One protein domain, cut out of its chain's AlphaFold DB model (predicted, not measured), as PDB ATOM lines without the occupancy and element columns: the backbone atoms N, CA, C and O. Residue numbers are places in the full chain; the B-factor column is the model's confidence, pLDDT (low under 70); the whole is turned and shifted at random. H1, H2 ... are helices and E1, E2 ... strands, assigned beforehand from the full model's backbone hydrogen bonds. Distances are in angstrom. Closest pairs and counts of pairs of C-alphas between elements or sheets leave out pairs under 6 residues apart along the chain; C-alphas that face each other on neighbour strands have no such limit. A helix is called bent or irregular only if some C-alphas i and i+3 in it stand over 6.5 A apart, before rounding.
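What this domain is: This is residues 232 to 247 and 276 to 379 of the 515 residues of an uncharacterized protein of Candidatus Thorarchaeota archaeon SMTZ1-83 (UniProt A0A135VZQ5). What does the model look like? A small sheet of three strands has H6 packed over one face, with H4 and H5 near it; the hairpin of H2 and H3 reaches away from this body to a large loop, residues 292 to 317, while H1 sits at the opposite end. What is it built of? The printed part has 120 residues, with named elements in the order E1 H1 H2 H3 H4 E2 H5 H6 E3; it is mostly helix, and the sheet order is E2 E1 E3, antiparallel. How large is it? It is compact, with a radius of gyration of the C-alphas of 15.4 A, yet elongated, spanning 48 by 25 by 19 A.

Where its parts are: Where are the strands? E1 is residues 233 to 236, from C-alpha 233 at (113.969, 124.023, 128.199); E2 is residues 345 to 347; E3 is residues 375 to 379, 12.4 A long, ending with C-alpha 379 at (116.237, 124.579, 123.920). Where are the helices? H1 is 239 to 247, only just irregular, C-alphas 244 and 247 being 6.6 A apart; H2 is 276 to 291, 21.5 A; H3 is 318 to 330, 18.4 A; H4 is 333 to 340; H5 is 348 to 355; H6 is 359 to 371, 18.3 A.

How they stand to each other: What joins the sheet? N 235 and O 376 of E1 and E3 are 2.8 A apart, and N 234 and O 346 of E1 and E2 2.9 A, within hydrogen-bond range. What is on it? H6 is on one face, two layers, at a height over the sheet of 9.9 A; H4 and H5 only graze it. Which helix is the hub? H2 touches H6 (Val 284 and Ala 368, closest C-alphas, 5.5 A), H3 (Arg 285 and Ala 326, 4.7 A) and, with residues 277 to 281 alone, H4 (Arg 281 and Val 333, 6.4 A). Are the helix backbones complete? Every O i to N i+4 pair is within hydrogen-bond range in H3 and H6, but 4 of 5 in H1, 10 of 12 in H2, 3 of 4 in H4 and 3 of 4 in H5.

The domain as a whole: Is anything missing? Residues 248 to 275 are not printed; C-alphas 247 and 276 are 13.9 A apart across the cut. Which link is long? That from H2 to H3, 26 residues. Where is confidence low? Among the 33 residues under 70 are 232 to 247 and 370 to 379.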
ATOM      1  N   SER A 232     113.551 128.019 126.935       44.78
ATOM      2  CA  SER A 232     112.284 127.252 126.956       44.78
ATOM      3  C   SER A 232     112.431 125.905 127.663       44.78
ATOM      4  O   SER A 232     111.489 125.458 128.321       44.78
ATOM      5  N   GLU A 233     113.603 125.276 127.539       39.22
ATOM      6  CA  GLU A 233     113.969 124.023 128.199       39.22
ATOM      7  C   GLU A 233     115.299 124.152 128.934       39.22
ATOM      8  O   GLU A 233     116.275 124.698 128.410       39.22
ATOM      9  N   ILE A 234     115.305 123.632 130.157       44.50
ATOM     10  CA  ILE A 234     116.382 123.746 131.126       44.50
ATOM     11  C   ILE A 234     116.822 122.326 131.523       44.50
ATOM     12  O   ILE A 234     115.978 121.473 131.808       44.50
ATOM     13  N   ARG A 235     118.131 122.070 131.527       38.69
ATOM     14  CA  ARG A 235     118.774 120.786 131.855       38.69
ATOM     15  C   ARG A 235     119.471 120.876 133.215       38.69
ATOM     16  O   ARG A 235     120.041 121.916 133.520       38.69
ATOM     17  N   SER A 236     119.448 119.834 134.043       39.94
ATOM     18  CA  SER A 236     120.233 119.804 135.290       39.94
ATOM     19  C   SER A 236     121.702 119.439 135.028       39.94
ATOM     20  O   SER A 236     121.994 118.533 134.243       39.94
ATOM     21  N   LEU A 237     122.624 120.161 135.675       46.19
ATOM     22  CA  LEU A 237     124.067 119.901 135.603       46.19
ATOM     23  C   LEU A 237     124.484 118.804 136.611       46.19
ATOM     24  O   LEU A 237     123.830 118.655 137.649       46.19
ATOM     25  N   PRO A 238     125.539 118.013 136.326       38.25
ATOM     26  CA  PRO A 238     125.854 116.791 137.078       38.25
ATOM     27  C   PRO A 238     126.247 117.013 138.550       38.25
ATOM     28  O   PRO A 238     126.079 116.095 139.356       38.25
ATOM     29  N   ASP A 239     126.658 118.222 138.946       42.22
ATOM     30  CA  ASP A 239     126.914 118.558 140.355       42.22
ATOM     31  C   ASP A 239     125.669 118.407 141.243       42.22
ATOM     32  O   ASP A 239     125.794 118.056 142.416       42.22
ATOM     33  N   LEU A 240     124.450 118.569 140.702       40.91
ATOM     34  CA  LEU A 240     123.220 118.279 141.454       40.91
ATOM     35  C   LEU A 240     123.113 116.803 141.859       40.91
ATOM     36  O   LEU A 240     122.545 116.505 142.909       40.91
ATOM     37  N   THR A 241     123.651 115.882 141.058       41.34
ATOM     38  CA  THR A 241     123.679 114.450 141.395       41.34
ATOM     39  C   THR A 241     124.749 114.116 142.433       41.34
ATOM     40  O   THR A 241     124.511 113.243 143.263       41.34
ATOM     41  N   VAL A 242     125.875 114.839 142.468       38.94
ATOM     42  CA  VAL A 242     126.922 114.657 143.492       38.94
ATOM     43  C   VAL A 242     126.499 115.286 144.827       38.94
ATOM     44  O   VAL A 242     126.513 114.622 145.863       38.94
ATOM     45  N   LEU A 243     126.002 116.527 144.807       40.22
ATOM     46  CA  LEU A 243     125.433 117.196 145.984       40.22
ATOM     47  C   LEU A 243     124.182 116.465 146.508       40.22
ATOM     48  O   LEU A 243     123.978 116.382 147.718       40.22
ATOM     49  N   GLY A 244     123.381 115.875 145.615       37.84
ATOM     50  CA  GLY A 244     122.251 115.007 145.960       37.84
ATOM     51  C   GLY A 244     122.645 113.630 146.515       37.84
ATOM     52  O   GLY A 244     121.822 112.994 147.173       37.84
ATOM     53  N   ALA A 245     123.888 113.183 146.304       39.38
ATOM     54  CA  ALA A 245     124.430 111.940 146.858       39.38
ATOM     55  C   ALA A 245     125.116 112.128 148.225       39.38
ATOM     56  O   ALA A 245     125.225 111.167 148.988       39.38
ATOM     57  N   LEU A 246     125.522 113.348 148.597       43.25
ATOM     58  CA  LEU A 246     126.101 113.618 149.922       43.25
ATOM     59  C   LEU A 246     125.191 113.217 151.104       43.25
ATOM     60  O   LEU A 246     125.721 112.654 152.060       43.25
ATOM     61  N   PRO A 247     123.852 113.386 151.072       43.47
ATOM     62  CA  PRO A 247     122.965 112.820 152.093       43.47
ATOM     63  C   PRO A 247     123.068 111.293 152.243       43.47
ATOM     64  O   PRO A 247     122.899 110.789 153.352       43.47
ATOM     65  N   SER A 276     123.688 125.069 147.621       60.53
ATOM     66  CA  SER A 276     123.106 125.425 146.322       60.53
ATOM     67  C   SER A 276     121.715 126.067 146.427       60.53
ATOM     68  O   SER A 276     121.415 126.996 145.685       60.53
ATOM     69  N   GLU A 277     120.869 125.623 147.355       68.94
ATOM     70  CA  GLU A 277     119.540 126.194 147.585       68.94
ATOM     71  C   GLU A 277     119.623 127.619 148.142       68.94
ATOM     72  O   GLU A 277     118.946 128.513 147.630       68.94
ATOM     73  N   TYR A 278     120.486 127.851 149.134       72.56
ATOM     74  CA  TYR A 278     120.732 129.179 149.698       72.56
ATOM     75  C   TYR A 278     121.228 130.161 148.622       72.56
ATOM     76  O   TYR A 278     120.678 131.256 148.470       72.56
ATOM     77  N   ILE A 279     122.199 129.736 147.802       74.00
ATOM     78  CA  ILE A 279     122.745 130.525 146.687       74.00
ATOM     79  C   ILE A 279     121.666 130.825 145.627       74.00
ATOM     80  O   ILE A 279     121.539 131.972 145.187       74.00
ATOM     81  N   VAL A 280     120.830 129.846 145.250       73.06
ATOM     82  CA  VAL A 280     119.710 130.079 144.315       73.06
ATOM     83  C   VAL A 280     118.672 131.026 144.920       73.06
ATOM     84  O   VAL A 280     118.218 131.929 144.222       73.06
ATOM     85  N   ARG A 281     118.317 130.895 146.207       80.75
ATOM     86  CA  ARG A 281     117.391 131.823 146.886       80.75
ATOM     87  C   ARG A 281     117.938 133.252 146.916       80.75
ATOM     88  O   ARG A 281     117.187 134.180 146.622       80.75
ATOM     89  N   GLN A 282     119.230 133.446 147.201       77.75
ATOM     90  CA  GLN A 282     119.872 134.765 147.116       77.75
ATOM     91  C   GLN A 282     119.837 135.334 145.689       77.75
ATOM     92  O   GLN A 282     119.443 136.488 145.503       77.75
ATOM     93  N   ARG A 283     120.178 134.535 144.664       75.06
ATOM     94  CA  ARG A 283     120.144 134.997 143.263       75.06
ATOM     95  C   ARG A 283     118.722 135.286 142.777       75.06
ATOM     96  O   ARG A 283     118.525 136.269 142.067       75.06
ATOM     97  N   VAL A 284     117.734 134.486 143.187       77.75
ATOM     98  CA  VAL A 284     116.310 134.745 142.924       77.75
ATOM     99  C   VAL A 284     115.873 136.056 143.563       77.75
ATOM    100  O   VAL A 284     115.256 136.852 142.864       77.75
ATOM    101  N   ARG A 285     116.221 136.324 144.832       80.75
ATOM    102  CA  ARG A 285     115.901 137.609 145.474       80.75
ATOM    103  C   ARG A 285     116.482 138.781 144.680       80.75
ATOM    104  O   ARG A 285     115.721 139.640 144.252       80.75
ATOM    105  N   ALA A 286     117.782 138.748 144.373       76.12
ATOM    106  CA  ALA A 286     118.448 139.796 143.596       76.12
ATOM    107  C   ALA A 286     117.778 140.061 142.230       76.12
ATOM    108  O   ALA A 286     117.553 141.213 141.874       76.12
ATOM    109  N   LEU A 287     117.410 139.012 141.484       72.38
ATOM    110  CA  LEU A 287     116.751 139.146 140.175       72.38
ATOM    111  C   LEU A 287     115.253 139.498 140.265       72.38
ATOM    112  O   LEU A 287     114.671 139.957 139.281       72.38
ATOM    113  N   ALA A 288     114.601 139.281 141.410       75.81
ATOM    114  CA  ALA A 288     113.161 139.481 141.563       75.81
ATOM    115  C   ALA A 288     112.745 140.957 141.618       75.81
ATOM    116  O   ALA A 288     111.671 141.287 141.112       75.81
ATOM    117  N   HIS A 289     113.575 141.831 142.199       73.56
ATOM    118  CA  HIS A 289     113.267 143.262 142.333       73.56
ATOM    119  C   HIS A 289     113.045 143.930 140.963       73.56
ATOM    120  O   HIS A 289     112.095 144.699 140.808       73.56
ATOM    121  N   ASP A 290     113.858 143.569 139.965       71.94
ATOM    122  CA  ASP A 290     113.770 144.090 138.593       71.94
ATOM    123  C   ASP A 290     112.781 143.305 137.711       71.94
ATOM    124  O   ASP A 290     112.277 143.819 136.711       71.94
ATOM    125  N   ALA A 291     112.480 142.049 138.065       71.31
ATOM    126  CA  ALA A 291     111.564 141.192 137.309       71.31
ATOM    127  C   ALA A 291     110.072 141.425 137.627       71.31
ATOM    128  O   ALA A 291     109.207 140.901 136.920       71.31
ATOM    129  N   TRP A 292     109.719 142.184 138.670       80.25
ATOM    130  CA  TRP A 292     108.310 142.448 138.971       80.25
ATOM    131  C   TRP A 292     107.684 143.404 137.940       80.25
ATOM    132  O   TRP A 292     108.122 144.536 137.749       80.25
ATOM    133  N   ARG A 293     106.605 142.962 137.279       73.12
ATOM    134  CA  ARG A 293     105.970 143.703 136.172       73.12
ATOM    135  C   ARG A 293     105.076 144.874 136.596       73.12
ATOM    136  O   ARG A 293     104.533 145.526 135.709       73.12
ATOM    137  N   GLN A 294     104.889 145.112 137.898       79.38
ATOM    138  CA  GLN A 294     103.912 146.074 138.440       79.38
ATOM    139  C   GLN A 294     102.471 145.837 137.930       79.38
ATOM    140  O   GLN A 294     101.672 146.761 137.831       79.38
ATOM    141  N   ASP A 295     102.110 144.588 137.609       77.94
ATOM    142  CA  ASP A 295     100.778 144.215 137.112       77.94
ATOM    143  C   ASP A 295      99.812 143.868 138.259       77.94
ATOM    144  O   ASP A 295      98.638 144.252 138.256       77.94
ATOM    145  N   ARG A 296     100.305 143.142 139.267       81.94
ATOM    146  CA  ARG A 296      99.545 142.686 140.436       81.94
ATOM    147  C   ARG A 296     100.376 142.823 141.703       81.94
ATOM    148  O   ARG A 296     101.568 142.525 141.716       81.94
ATOM    149  N   CYS A 297      99.713 143.206 142.788       83.69
ATOM    150  CA  CYS A 297     100.311 143.225 144.117       83.69
ATOM    151  C   CYS A 297     100.702 141.800 144.568       83.69
ATOM    152  O   CYS A 297      99.834 140.923 144.558       83.69
ATOM    153  N   PRO A 298     101.947 141.547 145.011       82.75
ATOM    154  CA  PRO A 298     102.382 140.212 145.438       82.75
ATOM    155  C   PRO A 298     101.674 139.728 146.710       82.75
ATOM    156  O   PRO A 298     101.350 138.548 146.810       82.75
ATOM    157  N   ASN A 299     101.371 140.644 147.637       84.50
ATOM    158  CA  ASN A 299     100.643 140.352 148.872       84.50
ATOM    159  C   ASN A 299      99.151 140.083 148.577       84.50
ATOM    160  O   ASN A 299      98.697 138.941 148.558       84.50
ATOM    161  N   CYS A 300      98.382 141.129 148.253       83.38
ATOM    162  CA  CYS A 300      96.923 141.025 148.144       83.38
ATOM    163  C   CYS A 300      96.379 140.749 146.721       83.38
ATOM    164  O   CYS A 300      95.187 140.963 146.483       83.38
ATOM    165  N   ARG A 301      97.226 140.301 145.772       82.19
ATOM    166  CA  ARG A 301      96.929 139.835 144.383       82.19
ATOM    167  C   ARG A 301      96.103 140.757 143.471       82.19
ATOM    168  O   ARG A 301      95.799 140.403 142.334       82.19
ATOM    169  N   THR A 302      95.749 141.938 143.963       85.62
ATOM    170  CA  THR A 302      94.905 142.934 143.294       85.62
ATOM    171  C   THR A 302      95.696 143.606 142.168       85.62
ATOM    172  O   THR A 302      96.903 143.808 142.324       85.62
ATOM    173  N   LYS A 303      95.044 143.959 141.045       84.69
ATOM    174  CA  LYS A 303      95.696 144.690 139.941       84.69
ATOM    175  C   LYS A 303      96.298 146.001 140.469       84.69
ATOM    176  O   LYS A 303      95.603 146.772 141.135       84.69
ATOM    177  N   TRP A 304      97.576 146.228 140.184       83.06
ATOM    178  CA  TRP A 304      98.263 147.481 140.498       83.06
ATOM    179  C   TRP A 304      97.927 148.531 139.422       83.06
ATOM    180  O   TRP A 304      97.518 148.184 138.312       83.06
ATOM    181  N   ARG A 305      98.026 149.823 139.747       82.06
ATOM    182  CA  ARG A 305      97.813 150.911 138.775       82.06
ATOM    183  C   ARG A 305      99.170 151.451 138.351       82.06
ATOM    184  O   ARG A 305      99.961 151.790 139.219       82.06
ATOM    185  N   GLU A 306      99.405 151.564 137.048       73.44
ATOM    186  CA  GLU A 306     100.714 151.898 136.458       73.44
ATOM    187  C   GLU A 306     101.326 153.204 137.004       73.44
ATOM    188  O   GLU A 306     102.539 153.288 137.154       73.44
ATOM    189  N   ASN A 307     100.491 154.167 137.416       76.56
ATOM    190  CA  ASN A 307     100.912 155.452 137.995       76.56
ATOM    191  C   ASN A 307     100.670 155.559 139.521       76.56
ATOM    192  O   ASN A 307     100.505 156.664 140.035       76.56
ATOM    193  N   ALA A 308     100.564 154.444 140.256       80.31
ATOM    194  CA  ALA A 308     100.355 154.450 141.709       80.31
ATOM    195  C   ALA A 308     101.576 153.914 142.470       80.31
ATOM    196  O   ALA A 308     102.011 152.788 142.234       80.31
ATOM    197  N   THR A 309     102.063 154.689 143.441       80.31
ATOM    198  CA  THR A 309     103.118 154.278 144.383       80.31
ATOM    199  C   THR A 309     102.635 153.191 145.342       80.31
ATOM    200  O   THR A 309     103.341 152.225 145.591       80.31
ATOM    201  N   ASN A 310     101.393 153.286 145.833       85.50
ATOM    202  CA  ASN A 310     100.876 152.401 146.877       85.50
ATOM    203  C   ASN A 310      99.741 151.492 146.378       85.50
ATOM    204  O   ASN A 310      98.848 151.902 145.629       85.50
ATOM    205  N   CYS A 311      99.698 150.255 146.878       84.25
ATOM    206  CA  CYS A 311      98.642 149.304 146.537       84.25
ATOM    207  C   CYS A 311      97.262 149.722 147.089       84.25
ATOM    208  O   CYS A 311      97.064 149.746 148.303       84.25
ATOM    209  N   LYS A 312      96.242 149.881 146.226       84.25
ATOM    210  CA  LYS A 312      94.872 150.297 146.626       84.25
ATOM    211  C   LYS A 312      94.277 149.506 147.809       84.25
ATOM    212  O   LYS A 312      93.604 150.099 148.643       84.25
ATOM    213  N   LYS A 313      94.480 148.178 147.867       86.44
ATOM    214  CA  LYS A 313      93.905 147.312 148.920       86.44
ATOM    215  C   LYS A 313      94.789 147.166 150.165       86.44
ATOM    216  O   LYS A 313      94.278 147.314 151.266       86.44
ATOM    217  N   CYS A 314      96.075 146.846 150.008       83.25
ATOM    218  CA  CYS A 314      96.974 146.540 151.130       83.25
ATOM    219  C   CYS A 314      98.044 147.614 151.427       83.25
ATOM    220  O   CYS A 314      98.930 147.361 152.231       83.25
ATOM    221  N   LYS A 315      97.946 148.807 150.817       85.25
ATOM    222  CA  LYS A 315      98.697 150.057 151.089       85.25
ATOM    223  C   LYS A 315     100.237 150.037 151.039       85.25
ATOM    224  O   LYS A 315     100.813 151.122 151.065       85.25
ATOM    225  N   ILE A 316     100.873 148.873 150.886       86.62
ATOM    226  CA  ILE A 316     102.322 148.736 150.651       86.62
ATOM    227  C   ILE A 316     102.796 149.600 149.476       86.62
ATOM    228  O   ILE A 316     102.052 149.763 148.501       86.62
ATOM    229  N   ASP A 317     104.016 150.120 149.585       86.81
ATOM    230  CA  ASP A 317     104.706 150.896 148.549       86.81
ATOM    231  C   ASP A 317     105.335 149.975 147.478       86.81
ATOM    232  O   ASP A 317     105.312 148.743 147.595       86.81
ATOM    233  N   VAL A 318     105.905 150.561 146.424       84.25
ATOM    234  CA  VAL A 318     106.546 149.857 145.302       84.25
ATOM    235  C   VAL A 318     107.711 148.985 145.777       84.25
ATOM    236  O   VAL A 318     107.836 147.846 145.328       84.25
ATOM    237  N   ASP A 319     108.554 149.482 146.683       83.94
ATOM    238  CA  ASP A 319     109.757 148.761 147.120       83.94
ATOM    239  C   ASP A 319     109.444 147.655 148.140       83.94
ATOM    240  O   ASP A 319     109.960 146.543 148.007       83.94
ATOM    241  N   ASP A 320     108.488 147.872 149.048       85.00
ATOM    242  CA  ASP A 320     107.908 146.797 149.870       85.00
ATOM    243  C   ASP A 320     107.284 145.696 149.003       85.00
ATOM    244  O   ASP A 320     107.420 144.503 149.287       85.00
ATOM    245  N   ALA A 321     106.619 146.073 147.905       84.06
ATOM    246  CA  ALA A 321     106.097 145.106 146.951       84.06
ATOM    247  C   ALA A 321     107.223 144.341 146.229       84.06
ATOM    248  O   ALA A 321     107.117 143.120 146.114       84.06
ATOM    249  N   LYS A 322     108.329 144.980 145.821       83.31
ATOM    250  CA  LYS A 322     109.502 144.256 145.284       83.31
ATOM    251  C   LYS A 322     110.044 143.239 146.295       83.31
ATOM    252  O   LYS A 322     110.263 142.087 145.923       83.31
ATOM    253  N   ASN A 323     110.191 143.629 147.564       84.69
ATOM    254  CA  ASN A 323     110.663 142.753 148.644       84.69
ATOM    255  C   ASN A 323     109.739 141.531 148.823       84.69
ATOM    256  O   ASN A 323     110.180 140.383 148.771       84.69
ATOM    257  N   LEU A 324     108.426 141.761 148.921       84.50
ATOM    258  CA  LEU A 324     107.430 140.694 149.065       84.50
ATOM    259  C   LEU A 324     107.305 139.808 147.810       84.50
ATOM    260  O   LEU A 324     106.973 138.627 147.921       84.50
ATOM    261  N   TYR A 325     107.584 140.335 146.613       83.44
ATOM    262  CA  TYR A 325     107.680 139.539 145.384       83.44
ATOM    263  C   TYR A 325     108.951 138.669 145.365       83.44
ATOM    264  O   TYR A 325     108.889 137.508 144.951       83.44
ATOM    265  N   ALA A 326     110.072 139.191 145.869       82.69
ATOM    266  CA  ALA A 326     111.335 138.469 145.995       82.69
ATOM    267  C   ALA A 326     111.223 137.257 146.931       82.69
ATOM    268  O   ALA A 326     111.612 136.153 146.544       82.69
ATOM    269  N   ASP A 327     110.602 137.416 148.102       84.56
ATOM    270  CA  ASP A 327     110.350 136.294 149.015       84.56
ATOM    271  C   ASP A 327     109.286 135.319 148.491       84.56
ATOM    272  O   ASP A 327     109.433 134.099 148.631       84.56
ATOM    273  N   LEU A 328     108.258 135.814 147.788       85.06
ATOM    274  CA  LEU A 328     107.287 134.952 147.109       85.06
ATOM    275  C   LEU A 328     107.969 134.055 146.064       85.06
ATOM    276  O   LEU A 328     107.632 132.871 145.986       85.06
ATOM    277  N   LEU A 329     108.937 134.568 145.297       82.19
ATOM    278  CA  LEU A 329     109.728 133.753 144.368       82.19
ATOM    279  C   LEU A 329     110.723 132.833 145.093       82.19
ATOM    280  O   LEU A 329     110.816 131.658 144.729       82.19
ATOM    281  N   ALA A 330     111.403 133.309 146.141       83.94
ATOM    282  CA  ALA A 330     112.325 132.496 146.939       83.94
ATOM    283  C   ALA A 330     111.628 131.265 147.554       83.94
ATOM    284  O   ALA A 330     112.174 130.163 147.500       83.94
ATOM    285  N   SER A 331     110.374 131.410 148.011       84.00
ATOM    286  CA  SER A 331     109.546 130.301 148.524       84.00
ATOM    287  C   SER A 331     109.294 129.169 147.510       84.00
ATOM    288  O   SER A 331     108.860 128.081 147.883       84.00
ATOM    289  N   ARG A 332     109.536 129.409 146.212       83.06
ATOM    290  CA  ARG A 332     109.321 128.438 145.125       83.06
ATOM    291  C   ARG A 332     110.614 127.846 144.560       83.06
ATOM    292  O   ARG A 332     110.541 127.047 143.627       83.06
ATOM    293  N   VAL A 333     111.769 128.183 145.139       81.44
ATOM    294  CA  VAL A 333     113.074 127.613 144.766       81.44
ATOM    295  C   VAL A 333     113.165 126.134 145.136       81.44
ATOM    296  O   VAL A 333     113.472 125.317 144.273       81.44
ATOM    297  N   ASP A 334     112.823 125.770 146.371       80.12
ATOM    298  CA  ASP A 334     112.838 124.382 146.850       80.12
ATOM    299  C   ASP A 334     112.020 123.414 145.955       80.12
ATOM    300  O   ASP A 334     112.598 122.488 145.375       80.12
ATOM    301  N   PRO A 335     110.709 123.635 145.698       81.50
ATOM    302  CA  PRO A 335     109.944 122.760 144.812       81.50
ATOM    303  C   PRO A 335     110.419 122.784 143.348       81.50
ATOM    304  O   PRO A 335     110.111 121.846 142.614       81.50
ATOM    305  N   ALA A 336     111.169 123.800 142.908       78.06
ATOM    306  CA  ALA A 336     111.834 123.782 141.604       78.06
ATOM    307  C   ALA A 336     113.076 122.865 141.622       78.06
ATOM    308  O   ALA A 336     113.200 121.988 140.761       78.06
ATOM    309  N   LEU A 337     113.942 122.985 142.635       78.31
ATOM    310  CA  LEU A 337     115.131 122.138 142.811       78.31
ATOM    311  C   LEU A 337     114.757 120.655 142.958       78.31
ATOM    312  O   LEU A 337     115.327 119.811 142.266       78.31
ATOM    313  N   ARG A 338     113.727 120.336 143.760       80.19
ATOM    314  CA  ARG A 338     113.187 118.968 143.926       80.19
ATOM    315  C   ARG A 338     112.646 118.340 142.634       80.19
ATOM    316  O   ARG A 338     112.451 117.125 142.588       80.19
ATOM    317  N   VAL A 339     112.355 119.138 141.604       80.69
ATOM    318  CA  VAL A 339     111.913 118.649 140.287       80.69
ATOM    319  C   VAL A 339     113.099 118.508 139.332       80.69
ATOM    320  O   VAL A 339     113.174 117.500 138.629       80.69
ATOM    321  N   MET A 340     114.049 119.451 139.348       70.12
ATOM    322  CA  MET A 340     115.266 119.397 138.524       70.12
ATOM    323  C   MET A 340     116.240 118.286 138.945       70.12
ATOM    324  O   MET A 340     116.904 117.704 138.088       70.12
ATOM    325  N   SER A 341     116.288 117.919 140.231       69.94
ATOM    326  CA  SER A 341     117.059 116.753 140.699       69.94
ATOM    327  C   SER A 341     116.451 115.410 140.272       69.94
ATOM    328  O   SER A 341     117.155 114.409 140.189       69.94
ATOM    329  N   ARG A 342     115.146 115.377 139.960       74.31
ATOM    330  CA  ARG A 342     114.420 114.168 139.525       74.31
ATOM    331  C   ARG A 342     114.322 114.012 138.006       74.31
ATOM    332  O   ARG A 342     113.854 112.971 137.546       74.31
ATOM    333  N   LYS A 343     114.685 115.030 137.214       69.81
ATOM    334  CA  LYS A 343     114.556 115.020 135.746       69.81
ATOM    335  C   LYS A 343     115.723 115.732 135.075       69.81
ATOM    336  O   LYS A 343     115.970 116.896 135.356       69.81
ATOM    337  N   LYS A 344     116.378 115.037 134.132       61.34
ATOM    338  CA  LYS A 344     117.534 115.558 133.384       61.34
ATOM    339  C   LYS A 344     117.205 116.823 132.580       61.34
ATOM    340  O   LYS A 344     118.042 117.713 132.538       61.34
ATOM    341  N   SER A 345     116.005 116.940 132.000       69.31
ATOM    342  CA  SER A 345     115.509 118.185 131.394       69.31
ATOM    343  C   SER A 345     114.050 118.483 131.758       69.31
ATOM    344  O   SER A 345     113.270 117.589 132.119       69.31
ATOM    345  N   LEU A 346     113.678 119.766 131.689       73.31
ATOM    346  CA  LEU A 346     112.332 120.259 131.963       73.31
ATOM    347  C   LEU A 346     112.063 121.580 131.221       73.31
ATOM    348  O   LEU A 346     112.889 122.489 131.238       73.31
ATOM    349  N   SER A 347     110.880 121.734 130.620       73.69
ATOM    350  CA  SER A 347     110.462 123.023 130.050       73.69
ATOM    351  C   SER A 347     109.884 123.972 131.104       73.69
ATOM    352  O   SER A 347     109.253 123.511 132.059       73.69
ATOM    353  N   ILE A 348     110.012 125.296 130.913       72.81
ATOM    354  CA  ILE A 348     109.441 126.315 131.827       72.81
ATOM    355  C   ILE A 348     107.953 126.051 132.102       72.81
ATOM    356  O   ILE A 348     107.497 126.153 133.239       72.81
ATOM    357  N   ARG A 349     107.193 125.640 131.083       72.88
ATOM    358  CA  ARG A 349     105.763 125.321 131.205       72.88
ATOM    359  C   ARG A 349     105.488 124.119 132.119       72.88
ATOM    360  O   ARG A 349     104.494 124.098 132.845       72.88
ATOM    361  N   LYS A 350     106.384 123.125 132.127       76.81
ATOM    362  CA  LYS A 350     106.347 121.980 133.055       76.81
ATOM    363  C   LYS A 350     106.863 122.370 134.451       76.81
ATOM    364  O   LYS A 350     106.326 121.858 135.433       76.81
ATOM    365  N   LEU A 351     107.818 123.302 134.547       75.94
ATOM    366  CA  LEU A 351     108.291 123.885 135.810       75.94
ATOM    367  C   LEU A 351     107.161 124.648 136.519       75.94
ATOM    368  O   LEU A 351     106.809 124.293 137.638       75.94
ATOM    369  N   ALA A 352     106.511 125.590 135.830       76.88
ATOM    370  CA  ALA A 352     105.418 126.429 136.335       76.88
ATOM    371  C   ALA A 352     104.252 125.630 136.940       76.88
ATOM    372  O   ALA A 352     103.777 125.929 138.041       76.88
ATOM    373  N   LYS A 353     103.834 124.550 136.259       83.62
ATOM    374  CA  LYS A 353     102.808 123.621 136.764       83.62
ATOM    375  C   LYS A 353     103.233 122.904 138.055       83.62
ATOM    376  O   LYS A 353     102.370 122.556 138.857       83.62
ATOM    377  N   ARG A 354     104.534 122.680 138.280       81.00
ATOM    378  CA  ARG A 354     105.071 122.009 139.482       81.00
ATOM    379  C   ARG A 354     105.377 122.981 140.626       81.00
ATOM    380  O   ARG A 354     105.070 122.661 141.770       81.00
ATOM    381  N   THR A 355     105.879 124.178 140.331       79.25
ATOM    382  CA  THR A 355     106.102 125.267 141.305       79.25
ATOM    383  C   THR A 355     104.813 125.984 141.724       79.25
ATOM    384  O   THR A 355     104.853 126.840 142.613       79.25
ATOM    385  N   LYS A 356     103.670 125.665 141.092       83.44
ATOM    386  CA  LYS A 356     102.375 126.357 141.242       83.44
ATOM    387  C   LYS A 356     102.523 127.875 141.034       83.44
ATOM    388  O   LYS A 356     102.089 128.671 141.874       83.44
ATOM    389  N   SER A 357     103.193 128.268 139.949       78.62
ATOM    390  CA  SER A 357     103.465 129.665 139.577       78.62
ATOM    391  C   SER A 357     103.052 129.957 138.130       78.62
ATOM    392  O   SER A 357     102.737 129.045 137.370       78.62
ATOM    393  N   SER A 358     103.083 131.229 137.723       78.31
ATOM    394  CA  SER A 358     102.993 131.587 136.302       78.31
ATOM    395  C   SER A 358     104.219 131.077 135.529       78.31
ATOM    396  O   SER A 358     105.287 130.855 136.114       78.31
ATOM    397  N   GLU A 359     104.081 130.936 134.207       72.75
ATOM    398  CA  GLU A 359     105.195 130.591 133.310       72.75
ATOM    399  C   GLU A 359     106.308 131.657 133.364       72.75
ATOM    400  O   GLU A 359     107.489 131.321 133.354       72.75
ATOM    401  N   TYR A 360     105.954 132.934 133.557       71.12
ATOM    402  CA  TYR A 360     106.929 134.012 133.750       71.12
ATOM    403  C   TYR A 360     107.719 133.880 135.062       71.12
ATOM    404  O   TYR A 360     108.947 133.914 135.035       71.12
ATOM    405  N   ASN A 361     107.045 133.663 136.196       77.75
ATOM    406  CA  ASN A 361     107.708 133.498 137.494       77.75
ATOM    407  C   ASN A 361     108.614 132.251 137.506       77.75
ATOM    408  O   ASN A 361     109.702 132.283 138.076       77.75
ATOM    409  N   ALA A 362     108.196 131.169 136.838       75.25
ATOM    410  CA  ALA A 362     109.033 129.986 136.641       75.25
ATOM    411  C   ALA A 362     110.259 130.278 135.758       75.25
ATOM    412  O   ALA A 362     111.326 129.726 136.005       75.25
ATOM    413  N   GLY A 363     110.137 131.179 134.778       70.94
ATOM    414  CA  GLY A 363     111.263 131.668 133.982       70.94
ATOM    415  C   GLY A 363     112.281 132.480 134.783       70.94
ATOM    416  O   GLY A 363     113.475 132.274 134.596       70.94
ATOM    417  N   VAL A 364     111.844 133.328 135.722       74.06
ATOM    418  CA  VAL A 364     112.756 134.063 136.626       74.06
ATOM    419  C   VAL A 364     113.535 133.092 137.526       74.06
ATOM    420  O   VAL A 364     114.754 133.205 137.649       74.06
ATOM    421  N   ILE A 365     112.855 132.088 138.091       75.62
ATOM    422  CA  ILE A 365     113.494 131.030 138.894       75.62
ATOM    423  C   ILE A 365     114.466 130.204 138.034       75.62
ATOM    424  O   ILE A 365     115.594 129.952 138.452       75.62
ATOM    425  N   GLY A 366     114.070 129.835 136.811       74.25
ATOM    426  CA  GLY A 366     114.926 129.121 135.862       74.25
ATOM    427  C   GLY A 366     116.175 129.911 135.461       74.25
ATOM    428  O   GLY A 366     117.273 129.361 135.460       74.25
ATOM    429  N   ALA A 367     116.047 131.215 135.197       66.88
ATOM    430  CA  ALA A 367     117.182 132.088 134.906       66.88
ATOM    431  C   ALA A 367     118.157 132.172 136.095       66.88
ATOM    432  O   ALA A 367     119.365 132.054 135.901       66.88
ATOM    433  N   ALA A 368     117.645 132.277 137.328       70.25
ATOM    434  CA  ALA A 368     118.471 132.259 138.535       70.25
ATOM    435  C   ALA A 368     119.218 130.923 138.735       70.25
ATOM    436  O   ALA A 368     120.369 130.932 139.171       70.25
ATOM    437  N   MET A 369     118.606 129.784 138.384       70.38
ATOM    438  CA  MET A 369     119.261 128.464 138.412       70.38
ATOM    439  C   MET A 369     120.362 128.322 137.349       70.38
ATOM    440  O   MET A 369     121.387 127.691 137.608       70.38
ATOM    441  N   VAL A 370     120.202 128.955 136.182       68.38
ATOM    442  CA  VAL A 370     121.258 129.002 135.154       68.38
ATOM    443  C   VAL A 370     122.398 129.939 135.560       68.38
ATOM    444  O   VAL A 370     123.566 129.590 135.411       68.38
ATOM    445  N   ASP A 371     122.091 131.109 136.122       64.31
ATOM    446  CA  ASP A 371     123.102 132.051 136.629       64.31
ATOM    447  C   ASP A 371     123.943 131.474 137.779       64.31
ATOM    448  O   ASP A 371     125.110 131.826 137.929       64.31
ATOM    449  N   THR A 372     123.369 130.570 138.573       66.19
ATOM    450  CA  THR A 372     124.049 129.878 139.684       66.19
ATOM    451  C   THR A 372     124.696 128.551 139.275       66.19
ATOM    452  O   THR A 372     125.151 127.809 140.141       66.19
ATOM    453  N   LYS A 373     124.761 128.244 137.967       62.53
ATOM    454  CA  LYS A 373     125.309 126.991 137.400       62.53
ATOM    455  C   LYS A 373     124.655 125.705 137.933       62.53
ATOM    456  O   LYS A 373     125.227 124.626 137.835       62.53
ATOM    457  N   VAL A 374     123.435 125.795 138.458       64.50
ATOM    458  CA  VAL A 374     122.641 124.628 138.876       64.50
ATOM    459  C   VAL A 374     122.003 123.949 137.655       64.50
ATOM    460  O   VAL A 374     121.766 122.737 137.651       64.50
ATOM    461  N   THR A 375     121.746 124.719 136.593       64.56
ATOM    462  CA  THR A 375     121.129 124.234 135.355       64.56
ATOM    463  C   THR A 375     121.692 124.888 134.087       64.56
ATOM    464  O   THR A 375     122.264 125.971 134.129       64.56
ATOM    465  N   GLU A 376     121.459 124.263 132.938       63.47
ATOM    466  CA  GLU A 376     121.885 124.681 131.595       63.47
ATOM    467  C   GLU A 376     120.660 124.911 130.679       63.47
ATOM    468  O   GLU A 376     119.562 124.452 130.992       63.47
ATOM    469  N   ILE A 377     120.810 125.599 129.541       60.69
ATOM    470  CA  ILE A 377     119.704 125.915 128.616       60.69
ATOM    471  C   ILE A 377     119.816 125.054 127.361       60.69
ATOM    472  O   ILE A 377     120.654 125.310 126.502       60.69
ATOM    473  N   GLN A 378     118.933 124.066 127.226       55.28
ATOM    474  CA  GLN A 378     119.025 123.072 126.154       55.28
ATOM    475  C   GLN A 378     118.223 123.449 124.895       55.28
ATOM    476  O   GLN A 378     118.595 123.054 123.789       55.28
ATOM    477  N   LYS A 379     117.128 124.211 125.037       51.66
ATOM    478  CA  LYS A 379     116.237 124.579 123.920       51.66
ATOM    479  C   LYS A 379     115.645 125.980 124.100       51.66
ATOM    480  O   LYS A 379     115.411 126.434 125.223       51.66
TER     481      LYS A 379